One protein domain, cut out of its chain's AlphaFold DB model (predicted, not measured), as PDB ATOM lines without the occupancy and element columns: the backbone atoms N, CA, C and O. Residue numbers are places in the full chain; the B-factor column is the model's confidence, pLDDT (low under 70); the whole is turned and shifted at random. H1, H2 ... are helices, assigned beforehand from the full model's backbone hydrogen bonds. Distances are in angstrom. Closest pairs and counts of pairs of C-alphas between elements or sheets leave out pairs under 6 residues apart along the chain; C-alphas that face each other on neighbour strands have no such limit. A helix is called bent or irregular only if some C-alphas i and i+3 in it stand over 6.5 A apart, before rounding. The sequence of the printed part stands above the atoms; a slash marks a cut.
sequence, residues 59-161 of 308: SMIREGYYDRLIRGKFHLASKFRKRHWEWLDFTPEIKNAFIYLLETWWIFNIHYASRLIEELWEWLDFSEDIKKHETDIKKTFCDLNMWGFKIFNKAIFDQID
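What this domain is: This is residues 59 to 161 of the 308 residues of an uncharacterized protein of uncultured bacterium (gcode 4) (UniProt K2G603). The longest helix, H4, makes a hairpin with H3 in the middle of an elongated, helical body; a second hairpin, H1 and H2, packs on it toward one end, and H6 lies toward the other. Short H5 is near H3, and residues 147 to 161, with no named element, fold back from the end of H6. The printed part has 103 residues with six named helices, H1 to H6 in chain order, and no named strand: the class is all helix. It is compact, with a radius of gyration of the C-alphas of 13.7 A, and spans 44 by 22 by 21 A.

Where its parts are: H4, residues 107 to 120, measures 21.1 A from C-alpha 107 at (8.741, -24.513, -51.157); it is irregular, but only just, with C-alphas 107 and 110 6.51 A apart. H3 is residues 91 to 103, 18.3 A. H1, residues 59 to 70, begins at C-alpha 59 (38.243, -26.032, -45.701); H2 is residues 74 to 84. H5 is residues 127 to 132, and H6, residues 134 to 146, 18.3 A, ends at C-alpha 146 (-2.302, -25.473, -49.266).

How they stand to each other: H1 to H4 form an up and down bundle, each helix running against the one before. H4 touches H3 at a shallow tilt of 25 degrees, C-alphas of Asn 109 and Leu 101 closest at 4.9 A. H1 touches H3, Tyr 66 to Glu 93 being their closest C-alphas at 5.8 A. H5 and H6 meet only through their link. Every O i to N i+4 pair is within hydrogen-bond range in H3, H5 and H6; H1 has 7 of 8, H2 6 of 7, H4 9 of 10.

The domain as a whole: The farthest C-alphas, Trp 87 and Met 146, are 44.9 A apart. The printed part has no cut and no long link. pLDDT is under 70 in 25 residues, among them 80 to 88 and 147 to 154.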
ATOM      1  N   SER A  59      39.356 -26.914 -46.076       70.69
ATOM      2  CA  SER A  59      38.243 -26.032 -45.701       70.69
ATOM      3  C   SER A  59      37.523 -25.445 -46.924       70.69
ATOM      4  O   SER A  59      36.297 -25.504 -47.011       70.69
ATOM      5  N   MET A  60      38.275 -24.960 -47.916       70.81
ATOM      6  CA  MET A  60      37.728 -24.404 -49.159       70.81
ATOM      7  C   MET A  60      37.067 -25.474 -50.032       70.81
ATOM      8  O   MET A  60      36.092 -25.201 -50.738       70.81
ATOM      9  N   ILE A  61      37.591 -26.702 -49.989       72.25
ATOM     10  CA  ILE A  61      37.009 -27.849 -50.690       72.25
ATOM     11  C   ILE A  61      35.638 -28.183 -50.087       72.25
ATOM     12  O   ILE A  61      34.666 -28.323 -50.835       72.25
ATOM     13  N   ARG A  62      35.546 -28.259 -48.752       76.56
ATOM     14  CA  ARG A  62      34.303 -28.533 -48.008       76.56
ATOM     15  C   ARG A  62      33.243 -27.458 -48.228       76.56
ATOM     16  O   ARG A  62      32.107 -27.787 -48.568       76.56
ATOM     17  N   GLU A  63      33.614 -26.183 -48.144       76.38
ATOM     18  CA  GLU A  63      32.692 -25.067 -48.387       76.38
ATOM     19  C   GLU A  63      32.158 -25.069 -49.829       76.38
ATOM     20  O   GLU A  63      30.952 -24.972 -50.064       76.38
ATOM     21  N   GLY A  64      33.042 -25.267 -50.815       75.69
ATOM     22  CA  GLY A  64      32.649 -25.361 -52.220       75.69
ATOM     23  C   GLY A  64      31.767 -26.578 -52.529       75.69
ATOM     24  O   GLY A  64      30.959 -26.533 -53.463       75.69
ATOM     25  N   TYR A  65      31.908 -27.661 -51.761       77.44
ATOM     26  CA  TYR A  65      31.029 -28.825 -51.838       77.44
ATOM     27  C   TYR A  65      29.642 -28.509 -51.268       77.44
ATOM     28  O   TYR A  65      28.640 -28.706 -51.961       77.44
ATOM     29  N   TYR A  66      29.587 -27.932 -50.064       78.69
ATOM     30  CA  TYR A  66      28.352 -27.506 -49.404       78.69
ATOM     31  C   TYR A  66      27.537 -26.517 -50.261       78.69
ATOM     32  O   TYR A  66      26.350 -26.750 -50.497       78.69
ATOM     33  N   ASP A  67      28.171 -25.485 -50.837       76.94
ATOM     34  CA  ASP A  67      27.503 -24.497 -51.707       76.94
ATOM     35  C   ASP A  67      26.814 -25.147 -52.925       76.94
ATOM     36  O   ASP A  67      25.735 -24.733 -53.358       76.94
ATOM     37  N   ARG A  68      27.393 -26.216 -53.483       77.94
ATOM     38  CA  ARG A  68      26.771 -26.951 -54.597       77.94
ATOM     39  C   ARG A  68      25.551 -27.745 -54.156       77.94
ATOM     40  O   ARG A  68      24.595 -27.817 -54.934       77.94
ATOM     41  N   LEU A  69      25.585 -28.332 -52.959       76.44
ATOM     42  CA  LEU A  69      24.464 -29.089 -52.400       76.44
ATOM     43  C   LEU A  69      23.264 -28.172 -52.151       76.44
ATOM     44  O   LEU A  69      22.186 -28.437 -52.677       76.44
ATOM     45  N   ILE A  70      23.456 -27.039 -51.471       75.00
ATOM     46  CA  ILE A  70      22.356 -26.104 -51.173       75.00
ATOM     47  C   ILE A  70      21.757 -25.456 -52.435       75.00
ATOM     48  O   ILE A  70      20.599 -25.052 -52.439       75.00
ATOM     49  N   ARG A  71      22.507 -25.405 -53.547       74.00
ATOM     50  CA  ARG A  71      22.026 -24.934 -54.864       74.00
ATOM     51  C   ARG A  71      21.392 -26.030 -55.730       74.00
ATOM     52  O   ARG A  71      21.170 -25.801 -56.920       74.00
ATOM     53  N   GLY A  72      21.174 -27.231 -55.195       69.38
ATOM     54  CA  GLY A  72      20.552 -28.341 -55.923       69.38
ATOM     55  C   GLY A  72      21.428 -28.960 -57.021       69.38
ATOM     56  O   GLY A  72      20.931 -29.674 -57.893       69.38
ATOM     57  N   LYS A  73      22.747 -28.712 -57.025       76.12
ATOM     58  CA  LYS A  73      23.687 -29.259 -58.026       76.12
ATOM     59  C   LYS A  73      24.197 -30.655 -57.633       76.12
ATOM     60  O   LYS A  73      25.390 -30.939 -57.752       76.12
ATOM     61  N   PHE A  74      23.290 -31.531 -57.204       77.69
ATOM     62  CA  PHE A  74      23.589 -32.850 -56.628       77.69
ATOM     63  C   PHE A  74      24.397 -33.756 -57.559       77.69
ATOM     64  O   PHE A  74      25.440 -34.266 -57.167       77.69
ATOM     65  N   HIS A  75      24.037 -33.818 -58.844       72.94
ATOM     66  CA  HIS A  75      24.797 -34.573 -59.845       72.94
ATOM     67  C   HIS A  75      26.287 -34.171 -59.943       72.94
ATOM     68  O   HIS A  75      27.137 -35.010 -60.246       72.94
ATOM     69  N   LEU A  76      26.633 -32.897 -59.699       67.75
ATOM     70  CA  LEU A  76      28.032 -32.447 -59.667       67.75
ATOM     71  C   LEU A  76      28.719 -32.874 -58.371       67.75
ATOM     72  O   LEU A  76      29.880 -33.276 -58.411       67.75
ATOM     73  N   ALA A  77      28.006 -32.809 -57.246       67.38
ATOM     74  CA  ALA A  77      28.492 -33.265 -55.948       67.38
ATOM     75  C   ALA A  77      28.706 -34.794 -55.915       67.38
ATOM     76  O   ALA A  77      29.723 -35.273 -55.417       67.38
ATOM     77  N   SER A  78      27.816 -35.568 -56.541       70.25
ATOM     78  CA  SER A  78      27.940 -37.024 -56.698       70.25
ATOM     79  C   SER A  78      29.131 -37.407 -57.591       70.25
ATOM     80  O   SER A  78      29.929 -38.280 -57.242       70.25
ATOM     81  N   LYS A  79      29.340 -36.694 -58.711       73.06
ATOM     82  CA  LYS A  79      30.542 -36.863 -59.552       73.06
ATOM     83  C   LYS A  79      31.837 -36.546 -58.804       73.06
ATOM     84  O   LYS A  79      32.829 -37.235 -59.016       73.06
ATOM     85  N   PHE A  80      31.827 -35.508 -57.968       67.62
ATOM     86  CA  PHE A  80      32.973 -35.142 -57.139       67.62
ATOM     87  C   PHE A  80      33.303 -36.250 -56.133       67.62
ATOM     88  O   PHE A  80      34.439 -36.718 -56.095       67.62
ATOM     89  N   ARG A  81      32.291 -36.751 -55.416       66.62
ATOM     90  CA  ARG A  81      32.425 -37.882 -54.489       66.62
ATOM     91  C   ARG A  81      33.108 -39.079 -55.148       66.62
ATOM     92  O   ARG A  81      34.140 -39.522 -54.663       66.62
ATOM     93  N   LYS A  82      32.603 -39.553 -56.292       67.50
ATOM     94  CA  LYS A  82      33.157 -40.738 -56.982       67.50
ATOM     95  C   LYS A  82      34.654 -40.646 -57.307       67.50
ATOM     96  O   LYS A  82      35.262 -41.675 -57.564       67.50
ATOM     97  N   ARG A  83      35.232 -39.442 -57.347       66.12
ATOM     98  CA  ARG A  83      36.649 -39.221 -57.668       66.12
ATOM     99  C   ARG A  83      37.540 -38.954 -56.457       66.12
ATOM    100  O   ARG A  83      38.743 -39.132 -56.582       66.12
ATOM    101  N   HIS A  84      36.981 -38.490 -55.338       65.38
ATOM    102  CA  HIS A  84      37.771 -37.905 -54.245       65.38
ATOM    103  C   HIS A  84      37.362 -38.378 -52.838       65.38
ATOM    104  O   HIS A  84      37.920 -37.905 -51.854       65.38
ATOM    105  N   TRP A  85      36.409 -39.310 -52.717       61.22
ATOM    106  CA  TRP A  85      35.906 -39.790 -51.419       61.22
ATOM    107  C   TRP A  85      36.943 -40.539 -50.578       61.22
ATOM    108  O   TRP A  85      36.839 -40.571 -49.360       61.22
ATOM    109  N   GLU A  86      37.965 -41.120 -51.208       57.88
ATOM    110  CA  GLU A  86      39.057 -41.788 -50.488       57.88
ATOM    111  C   GLU A  86      39.913 -40.803 -49.674       57.88
ATOM    112  O   GLU A  86      40.711 -41.229 -48.845       57.88
ATOM    113  N   TRP A  87      39.782 -39.494 -49.920       62.44
ATOM    114  CA  TRP A  87      40.639 -38.468 -49.322       62.44
ATOM    115  C   TRP A  87      39.938 -37.677 -48.218       62.44
ATOM    116  O   TRP A  87      40.604 -37.212 -47.298       62.44
ATOM    117  N   LEU A  88      38.613 -37.507 -48.300       67.94
ATOM    118  CA  LEU A  88      37.833 -36.670 -47.386       67.94
ATOM    119  C   LEU A  88      36.411 -37.217 -47.215       67.94
ATOM    120  O   LEU A  88      35.700 -37.436 -48.199       67.94
ATOM    121  N   ASP A  89      35.986 -37.373 -45.960       74.56
ATOM    122  CA  ASP A  89      34.597 -37.674 -45.608       74.56
ATOM    123  C   ASP A  89      33.757 -36.386 -45.599       74.56
ATOM    124  O   ASP A  89      34.020 -35.476 -44.807       74.56
ATOM    125  N   PHE A  90      32.750 -36.321 -46.480       77.12
ATOM    126  CA  PHE A  90      31.809 -35.196 -46.599       77.12
ATOM    127  C   PHE A  90      30.441 -35.474 -45.960       77.12
ATOM    128  O   PHE A  90      29.465 -34.765 -46.221       77.12
ATOM    129  N   THR A  91      30.329 -36.535 -45.158       81.62
ATOM    130  CA  THR A  91      29.092 -36.876 -44.444       81.62
ATOM    131  C   THR A  91      28.517 -35.690 -43.655       81.62
ATOM    132  O   THR A  91      27.319 -35.420 -43.808       81.62
ATOM    133  N   PRO A  92      29.316 -34.925 -42.881       80.81
ATOM    134  CA  PRO A  92      28.804 -33.773 -42.139       80.81
ATOM    135  C   PRO A  92      28.221 -32.684 -43.047       80.81
ATOM    136  O   PRO A  92      27.148 -32.159 -42.767       80.81
ATOM    137  N   GLU A  93      28.880 -32.358 -44.159       82.50
ATOM    138  CA  GLU A  93      28.422 -31.340 -45.110       82.50
ATOM    139  C   GLU A  93      27.118 -31.751 -45.786       82.50
ATOM    140  O   GLU A  93      26.249 -30.910 -46.007       82.50
ATOM    141  N   ILE A  94      26.967 -33.039 -46.095       80.38
ATOM    142  CA  ILE A  94      25.744 -33.568 -46.695       80.38
ATOM    143  C   ILE A  94      24.585 -33.500 -45.699       80.38
ATOM    144  O   ILE A  94      23.516 -33.008 -46.064       80.38
ATOM    145  N   LYS A  95      24.787 -33.938 -44.447       82.81
ATOM    146  CA  LYS A  95      23.753 -33.844 -43.402       82.81
ATOM    147  C   LYS A  95      23.392 -32.392 -43.092       82.81
ATOM    148  O   LYS A  95      22.214 -32.061 -43.026       82.81
ATOM    149  N   ASN A  96      24.378 -31.500 -43.014       81.69
ATOM    150  CA  ASN A  96      24.129 -30.073 -42.814       81.69
ATOM    151  C   ASN A  96      23.369 -29.452 -43.989       81.69
ATOM    152  O   ASN A  96      22.456 -28.664 -43.768       81.69
ATOM    153  N   ALA A  97      23.703 -29.808 -45.234       82.44
ATOM    154  CA  ALA A  97      22.982 -29.310 -46.402       82.44
ATOM    155  C   ALA A  97      21.543 -29.835 -46.431       82.44
ATOM    156  O   ALA A  97      20.627 -29.092 -46.770       82.44
ATOM    157  N   PHE A  98      21.337 -31.096 -46.045       82.38
ATOM    158  CA  PHE A  98      20.012 -31.681 -45.887       82.38
ATOM    159  C   PHE A  98      19.178 -30.903 -44.861       82.38
ATOM    160  O   PHE A  98      18.101 -30.421 -45.205       82.38
ATOM    161  N   ILE A  99      19.708 -30.701 -43.651       81.44
ATOM    162  CA  ILE A  99      19.047 -29.935 -42.584       81.44
ATOM    163  C   ILE A  99      18.756 -28.507 -43.048       81.44
ATOM    164  O   ILE A  99      17.621 -28.052 -42.954       81.44
ATOM    165  N   TYR A 100      19.734 -27.827 -43.647       82.00
ATOM    166  CA  TYR A 100      19.559 -26.477 -44.183       82.00
ATOM    167  C   TYR A 100      18.410 -26.397 -45.196       82.00
ATOM    168  O   TYR A 100      17.606 -25.466 -45.158       82.00
ATOM    169  N   LEU A 101      18.300 -27.370 -46.104       78.44
ATOM    170  CA  LEU A 101      17.216 -27.415 -47.086       78.44
ATOM    171  C   LEU A 101      15.843 -27.638 -46.426       78.44
ATOM    172  O   LEU A 101      14.850 -27.100 -46.910       78.44
ATOM    173  N   LEU A 102      15.770 -28.375 -45.317       73.88
ATOM    174  CA  LEU A 102      14.530 -28.527 -44.549       73.88
ATOM    175  C   LEU A 102      14.167 -27.251 -43.775       73.88
ATOM    176  O   LEU A 102      13.020 -26.811 -43.801       73.88
ATOM    177  N   GLU A 103      15.150 -26.632 -43.124       71.44
ATOM    178  CA  GLU A 103      14.962 -25.507 -42.203       71.44
ATOM    179  C   GLU A 103      14.813 -24.146 -42.887       71.44
ATOM    180  O   GLU A 103      14.475 -23.164 -42.235       71.44
ATOM    181  N   THR A 104      15.070 -24.037 -44.190       69.50
ATOM    182  CA  THR A 104      14.957 -22.758 -44.915       69.50
ATOM    183  C   THR A 104      13.542 -22.448 -45.403       69.50
ATOM    184  O   THR A 104      13.337 -21.412 -46.033       69.50
ATOM    185  N   TRP A 105      12.561 -23.311 -45.096       55.59
ATOM    186  CA  TRP A 105      11.115 -23.126 -45.327       55.59
ATOM    187  C   TRP A 105      10.720 -22.725 -46.755       55.59
ATOM    188  O   TRP A 105       9.604 -22.262 -47.002       55.59
ATOM    189  N   TRP A 106      11.622 -22.890 -47.724       65.69
ATOM    190  CA  TRP A 106      11.329 -22.567 -49.107       65.69
ATOM    191  C   TRP A 106      10.695 -23.773 -49.785       65.69
ATOM    192  O   TRP A 106      11.212 -24.887 -49.723       65.69
ATOM    193  N   ILE A 107       9.589 -23.521 -50.482       62.06
ATOM    194  CA  ILE A 107       8.741 -24.513 -51.157       62.06
ATOM    195  C   ILE A 107       9.550 -25.514 -52.014       62.06
ATOM    196  O   ILE A 107       9.250 -26.704 -52.050       62.06
ATOM    197  N   PHE A 108      10.628 -25.058 -52.663       66.56
ATOM    198  CA  PHE A 108      11.478 -25.893 -53.516       66.56
ATOM    199  C   PHE A 108      12.579 -26.645 -52.758       66.56
ATOM    200  O   PHE A 108      13.124 -27.615 -53.284       66.56
ATOM    201  N   ASN A 109      12.905 -26.248 -51.528       74.00
ATOM    202  CA  ASN A 109      14.021 -26.839 -50.799       74.00
ATOM    203  C   ASN A 109      13.690 -28.235 -50.266       74.00
ATOM    204  O   ASN A 109      14.571 -29.087 -50.265       74.00
ATOM    205  N   ILE A 110      12.423 -28.545 -49.963       70.12
ATOM    206  CA  ILE A 110      12.024 -29.930 -49.647       70.12
ATOM    207  C   ILE A 110      12.143 -30.846 -50.868       70.12
ATOM    208  O   ILE A 110      12.576 -31.992 -50.744       70.12
ATOM    209  N   HIS A 111      11.839 -30.351 -52.071       72.12
ATOM    210  CA  HIS A 111      12.104 -31.116 -53.292       72.12
ATOM    211  C   HIS A 111      13.595 -31.403 -53.465       72.12
ATOM    212  O   HIS A 111      13.977 -32.516 -53.827       72.12
ATOM    213  N   TYR A 112      14.435 -30.411 -53.181       77.81
ATOM    214  CA  TYR A 112      15.883 -30.562 -53.204       77.81
ATOM    215  C   TYR A 112      16.381 -31.529 -52.125       77.81
ATOM    216  O   TYR A 112      17.175 -32.405 -52.450       77.81
ATOM    217  N   ALA A 113      15.869 -31.461 -50.898       78.12
ATOM    218  CA  ALA A 113      16.205 -32.389 -49.822       78.12
ATOM    219  C   ALA A 113      15.785 -33.835 -50.154       78.12
ATOM    220  O   ALA A 113      16.559 -34.769 -49.968       78.12
ATOM    221  N   SER A 114      14.593 -34.022 -50.729       78.56
ATOM    222  CA  SER A 114      14.095 -35.339 -51.149       78.56
ATOM    223  C   SER A 114      14.952 -35.932 -52.271       78.56
ATOM    224  O   SER A 114      15.340 -37.096 -52.225       78.56
ATOM    225  N   ARG A 115      15.351 -35.107 -53.245       79.81
ATOM    226  CA  ARG A 115      16.278 -35.514 -54.308       79.81
ATOM    227  C   ARG A 115      17.692 -35.797 -53.794       79.81
ATOM    228  O   ARG A 115      18.346 -36.705 -54.297       79.81
ATOM    229  N   LEU A 116      18.167 -35.032 -52.812       81.69
ATOM    230  CA  LEU A 116      19.447 -35.279 -52.152       81.69
ATOM    231  C   LEU A 116      19.460 -36.675 -51.516       81.69
ATOM    232  O   LEU A 116      20.427 -37.403 -51.710       81.69
ATOM    233  N   ILE A 117      18.379 -37.073 -50.835       81.38
ATOM    234  CA  ILE A 117      18.233 -38.437 -50.312       81.38
ATOM    235  C   ILE A 117      18.250 -39.449 -51.454       81.38
ATOM    236  O   ILE A 117      19.078 -40.342 -51.435       81.38
ATOM    237  N   GLU A 118      17.418 -39.312 -52.484       81.12
ATOM    238  CA  GLU A 118      17.393 -40.290 -53.589       81.12
ATOM    239  C   GLU A 118      18.745 -40.474 -54.287       81.12
ATOM    240  O   GLU A 118      19.074 -41.575 -54.723       81.12
ATOM    241  N   GLU A 119      19.546 -39.414 -54.403       79.69
ATOM    242  CA  GLU A 119      20.871 -39.512 -55.015       79.69
ATOM    243  C   GLU A 119      21.935 -40.073 -54.055       79.69
ATOM    244  O   GLU A 119      22.965 -40.545 -54.538       79.69
ATOM    245  N   LEU A 120      21.721 -40.015 -52.731       77.50
ATOM    246  CA  LEU A 120      22.738 -40.327 -51.716       77.50
ATOM    247  C   LEU A 120      22.345 -41.420 -50.691       77.50
ATOM    248  O   LEU A 120      23.191 -41.792 -49.878       77.50
ATOM    249  N   TRP A 121      21.115 -41.946 -50.715       71.69
ATOM    250  CA  TRP A 121      20.552 -42.849 -49.690       71.69
ATOM    251  C   TRP A 121      21.304 -44.175 -49.564       71.69
ATOM    252  O   TRP A 121      21.378 -44.743 -48.482       71.69
ATOM    253  N   GLU A 122      21.906 -44.652 -50.656       73.00
ATOM    254  CA  GLU A 122      22.728 -45.868 -50.658       73.00
ATOM    255  C   GLU A 122      23.970 -45.737 -49.763       73.00
ATOM    256  O   GLU A 122      24.664 -46.717 -49.498       73.00
ATOM    257  N   TRP A 123      24.304 -44.512 -49.356       74.00
ATOM    258  CA  TRP A 123      25.575 -44.177 -48.727       74.00
ATOM    259  C   TRP A 123      25.415 -43.511 -47.371       74.00
ATOM    260  O   TRP A 123      26.367 -43.510 -46.595       74.00
ATOM    261  N   LEU A 124      24.253 -42.915 -47.111       80.12
ATOM    262  CA  LEU A 124      23.978 -42.149 -45.909       80.12
ATOM    263  C   LEU A 124      22.559 -42.412 -45.433       80.12
ATOM    264  O   LEU A 124      21.600 -42.285 -46.193       80.12
ATOM    265  N   ASP A 125      22.456 -42.717 -44.145       83.62
ATOM    266  CA  ASP A 125      21.180 -42.798 -43.457       83.62
ATOM    267  C   ASP A 125      20.790 -41.419 -42.902       83.62
ATOM    268  O   ASP A 125      21.528 -40.800 -42.122       83.62
ATOM    269  N   PHE A 126      19.617 -40.956 -43.332       84.31
ATOM    270  CA  PHE A 126      18.994 -39.698 -42.924       84.31
ATOM    271  C   PHE A 126      17.816 -39.913 -41.963       84.31
ATOM    272  O   PHE A 126      17.174 -38.939 -41.581       84.31
ATOM    273  N   SER A 127      17.509 -41.154 -41.563       85.00
ATOM    274  CA  SER A 127      16.300 -41.482 -40.791       85.00
ATOM    275  C   SER A 127      16.217 -40.707 -39.470       85.00
ATOM    276  O   SER A 127      15.164 -40.173 -39.121       85.00
ATOM    277  N   GLU A 128      17.333 -40.588 -38.743       86.94
ATOM    278  CA  GLU A 128      17.384 -39.801 -37.502       86.94
ATOM    279  C   GLU A 128      17.198 -38.302 -37.752       86.94
ATOM    280  O   GLU A 128      16.467 -37.645 -37.010       86.94
ATOM    281  N   ASP A 129      17.816 -37.762 -38.805       85.38
ATOM    282  CA  ASP A 129      17.708 -36.346 -39.164       85.38
ATOM    283  C   ASP A 129      16.267 -36.001 -39.573       85.38
ATOM    284  O   ASP A 129      15.704 -35.006 -39.120       85.38
ATOM    285  N   ILE A 130      15.628 -36.867 -40.364       85.50
ATOM    286  CA  ILE A 130      14.220 -36.740 -40.761       85.50
ATOM    287  C   ILE A 130      13.321 -36.739 -39.528       85.50
ATOM    288  O   ILE A 130      12.484 -35.852 -39.382       85.50
ATOM    289  N   LYS A 131      13.524 -37.689 -38.610       87.88
ATOM    290  CA  LYS A 131      12.727 -37.788 -37.384       87.88
ATOM    291  C   LYS A 131      12.922 -36.581 -36.467       87.88
ATOM    292  O   LYS A 131      11.966 -36.086 -35.878       87.88
ATOM    293  N   LYS A 132      14.151 -36.077 -36.357       88.62
ATOM    294  CA  LYS A 132      14.468 -34.879 -35.567       88.62
ATOM    295  C   LYS A 132      13.744 -33.635 -36.096       88.62
ATOM    296  O   LYS A 132      13.324 -32.806 -35.295       88.62
ATOM    297  N   HIS A 133      13.586 -33.523 -37.414       84.88
ATOM    298  CA  HIS A 133      12.948 -32.385 -38.083       84.88
ATOM    299  C   HIS A 133      11.507 -32.675 -38.545       84.88
ATOM    300  O   HIS A 133      10.934 -31.911 -39.322       84.88
ATOM    301  N   GLU A 134      10.890 -33.754 -38.054       86.69
ATOM    302  CA  GLU A 134       9.596 -34.256 -38.529       86.69
ATOM    303  C   GLU A 134       8.491 -33.189 -38.458       86.69
ATOM    304  O   GLU A 134       7.728 -33.015 -39.408       86.69
ATOM    305  N   THR A 135       8.430 -32.430 -37.361       85.62
ATOM    306  CA  THR A 135       7.428 -31.369 -37.168       85.62
ATOM    307  C   THR A 135       7.532 -30.264 -38.222       85.62
ATOM    308  O   THR A 135       6.512 -29.814 -38.749       85.62
ATOM    309  N   ASP A 136       8.748 -29.848 -38.576       81.62
ATOM    310  CA  ASP A 136       8.970 -28.796 -39.573       81.62
ATOM    311  C   ASP A 136       8.667 -29.297 -40.990       81.62
ATOM    312  O   ASP A 136       8.057 -28.583 -41.795       81.62
ATOM    313  N   ILE A 137       9.013 -30.560 -41.272       80.62
ATOM    314  CA  ILE A 137       8.680 -31.237 -42.531       80.62
ATOM    315  C   ILE A 137       7.156 -31.323 -42.691       80.62
ATOM    316  O   ILE A 137       6.633 -30.952 -43.742       80.62
ATOM    317  N   LYS A 138       6.434 -31.750 -41.647       84.44
ATOM    318  CA  LYS A 138       4.962 -31.829 -41.602       84.44
ATOM    319  C   LYS A 138       4.293 -30.486 -41.844       84.44
ATOM    320  O   LYS A 138       3.408 -30.367 -42.695       84.44
ATOM    321  N   LYS A 139       4.761 -29.442 -41.162       82.00
ATOM    322  CA  LYS A 139       4.242 -28.087 -41.360       82.00
ATOM    323  C   LYS A 139       4.475 -27.601 -42.789       82.00
ATOM    324  O   LYS A 139       3.538 -27.138 -43.436       82.00
ATOM    325  N   THR A 140       5.691 -27.761 -43.306       76.81
ATOM    326  CA  THR A 140       5.997 -27.345 -44.679       76.81
ATOM    327  C   THR A 140       5.183 -28.148 -45.688       76.81
ATOM    328  O   THR A 140       4.661 -27.570 -46.631       76.81
ATOM    329  N   PHE A 141       4.991 -29.453 -45.484       78.12
ATOM    330  CA  PHE A 141       4.122 -30.287 -46.315       78.12
ATOM    331  C   PHE A 141       2.677 -29.770 -46.355       78.12
ATOM    332  O   PHE A 141       2.078 -29.688 -47.432       78.12
ATOM    333  N   CYS A 142       2.116 -29.388 -45.204       79.81
ATOM    334  CA  CYS A 142       0.794 -28.768 -45.141       79.81
ATOM    335  C   CYS A 142       0.759 -27.476 -45.975       79.81
ATOM    336  O   CYS A 142      -0.136 -27.299 -46.806       79.81
ATOM    337  N   ASP A 143       1.783 -26.625 -45.853       77.44
ATOM    338  CA  ASP A 143       1.918 -25.417 -46.669       77.44
ATOM    339  C   ASP A 143       2.036 -25.749 -48.172       77.44
ATOM    340  O   ASP A 143       1.296 -25.188 -48.974       77.44
ATOM    341  N   LEU A 144       2.865 -26.712 -48.588       73.25
ATOM    342  CA  LEU A 144       2.972 -27.138 -49.995       73.25
ATOM    343  C   LEU A 144       1.599 -27.488 -50.589       73.25
ATOM    344  O   LEU A 144       1.218 -26.983 -51.653       73.25
ATOM    345  N   ASN A 145       0.838 -28.310 -49.862       74.31
ATOM    346  CA  ASN A 145      -0.500 -28.733 -50.258       74.31
ATOM    347  C   ASN A 145      -1.471 -27.552 -50.319       74.31
ATOM    348  O   ASN A 145      -2.180 -27.393 -51.310       74.31
ATOM    349  N   MET A 146      -1.457 -26.672 -49.316       73.19
ATOM    350  CA  MET A 146      -2.302 -25.473 -49.266       73.19
ATOM    351  C   MET A 146      -2.077 -24.516 -50.444       73.19
ATOM    352  O   MET A 146      -2.969 -23.723 -50.772       73.19
ATOM    353  N   TRP A 147      -0.896 -24.548 -51.059       68.81
ATOM    354  CA  TRP A 147      -0.532 -23.731 -52.216       68.81
ATOM    355  C   TRP A 147      -0.711 -24.460 -53.557       68.81
ATOM    356  O   TRP A 147      -0.536 -23.844 -54.606       68.81
ATOM    357  N   GLY A 148      -1.121 -25.734 -53.542       64.25
ATOM    358  CA  GLY A 148      -1.357 -26.530 -54.748       64.25
ATOM    359  C   GLY A 148      -0.077 -26.943 -55.472       64.25
ATOM    360  O   GLY A 148      -0.107 -27.171 -56.680       64.25
ATOM    361  N   PHE A 149       1.053 -27.020 -54.763       65.62
ATOM    362  CA  PHE A 149       2.291 -27.536 -55.338       65.62
ATOM    363  C   PHE A 149       2.318 -29.059 -55.288       65.62
ATOM    364  O   PHE A 149       1.948 -29.677 -54.291       65.62
ATOM    365  N   LYS A 150       2.771 -29.671 -56.388       62.06
ATOM    366  CA  LYS A 150       2.829 -31.129 -56.501       62.06
ATOM    367  C   LYS A 150       4.089 -31.612 -55.826       62.06
ATOM    368  O   LYS A 150       5.179 -31.172 -56.184       62.06
ATOM    369  N   ILE A 151       3.950 -32.600 -54.958       62.38
ATOM    370  CA  ILE A 151       5.096 -33.339 -54.457       62.38
ATOM    371  C   ILE A 151       5.506 -34.359 -55.521       62.38
ATOM    372  O   ILE A 151       4.824 -35.350 -55.756       62.38
ATOM    373  N   PHE A 152       6.601 -34.070 -56.224       53.06
ATOM    374  CA  PHE A 152       7.133 -34.932 -57.282       53.06
ATOM    375  C   PHE A 152       8.105 -36.000 -56.774       53.06
ATOM    376  O   PHE A 152       8.358 -36.948 -57.506       53.06
ATOM    377  N   ASN A 153       8.643 -35.848 -55.559       63.25
ATOM    378  CA  ASN A 153       9.715 -36.700 -55.043       63.25
ATOM    379  C   ASN A 153       9.419 -37.160 -53.621       63.25
ATOM    380  O   ASN A 153       9.222 -36.319 -52.744       63.25
ATOM    381  N   LYS A 154       9.402 -38.479 -53.405       69.56
ATOM    382  CA  LYS A 154       8.747 -39.119 -52.254       69.56
ATOM    383  C   LYS A 154       9.675 -39.571 -51.123       69.56
ATOM    384  O   LYS A 154       9.170 -39.915 -50.071       69.56
ATOM    385  N   ALA A 155      10.998 -39.547 -51.281       75.50
ATOM    386  CA  ALA A 155      11.909 -40.204 -50.332       75.50
ATOM    387  C   ALA A 155      11.822 -39.714 -48.870       75.50
ATOM    388  O   ALA A 155      11.880 -40.532 -47.957       75.50
ATOM    389  N   ILE A 156      11.652 -38.406 -48.635       76.56
ATOM    390  CA  ILE A 156      11.359 -37.880 -47.282       76.56
ATOM    391  C   ILE A 156       9.955 -38.294 -46.847       76.56
ATOM    392  O   ILE A 156       9.727 -38.659 -45.698       76.56
ATOM    393  N   PHE A 157       9.005 -38.207 -47.777       74.31
ATOM    394  CA  PHE A 157       7.595 -38.367 -47.475       74.31
ATOM    395  C   PHE A 157       7.193 -39.822 -47.204       74.31
ATOM    396  O   PHE A 157       6.247 -40.056 -46.471       74.31
ATOM    397  N   ASP A 158       7.944 -40.791 -47.727       75.81
ATOM    398  CA  ASP A 158       7.763 -42.219 -47.445       75.81
ATOM    399  C   ASP A 158       8.187 -42.584 -46.002       75.81
ATOM    400  O   ASP A 158       7.857 -43.668 -45.527       75.81
ATOM    401  N   GLN A 159       8.908 -41.702 -45.291       77.12
ATOM    402  CA  GLN A 159       9.403 -41.951 -43.925       77.12
ATOM    403  C   GLN A 159       8.547 -41.326 -42.817       77.12
ATOM    404  O   GLN A 159       8.783 -41.598 -41.641       77.12
ATOM    405  N   ILE A 160       7.577 -40.481 -43.166       80.25
ATOM    406  CA  ILE A 160       6.746 -39.749 -42.208       80.25
ATOM    407  C   ILE A 160       5.276 -39.968 -42.575       80.25
ATOM    408  O   ILE A 160       4.902 -39.916 -43.742       80.25
ATOM    409  N   ASP A 161       4.431 -40.188 -41.571       83.62
ATOM    410  CA  ASP A 161       2.981 -40.212 -41.764       83.62
ATOM    411  C   ASP A 161       2.434 -38.777 -41.808       83.62
ATOM    412  O   ASP A 161       2.510 -38.065 -40.806       83.62
TER     413      ASP A 161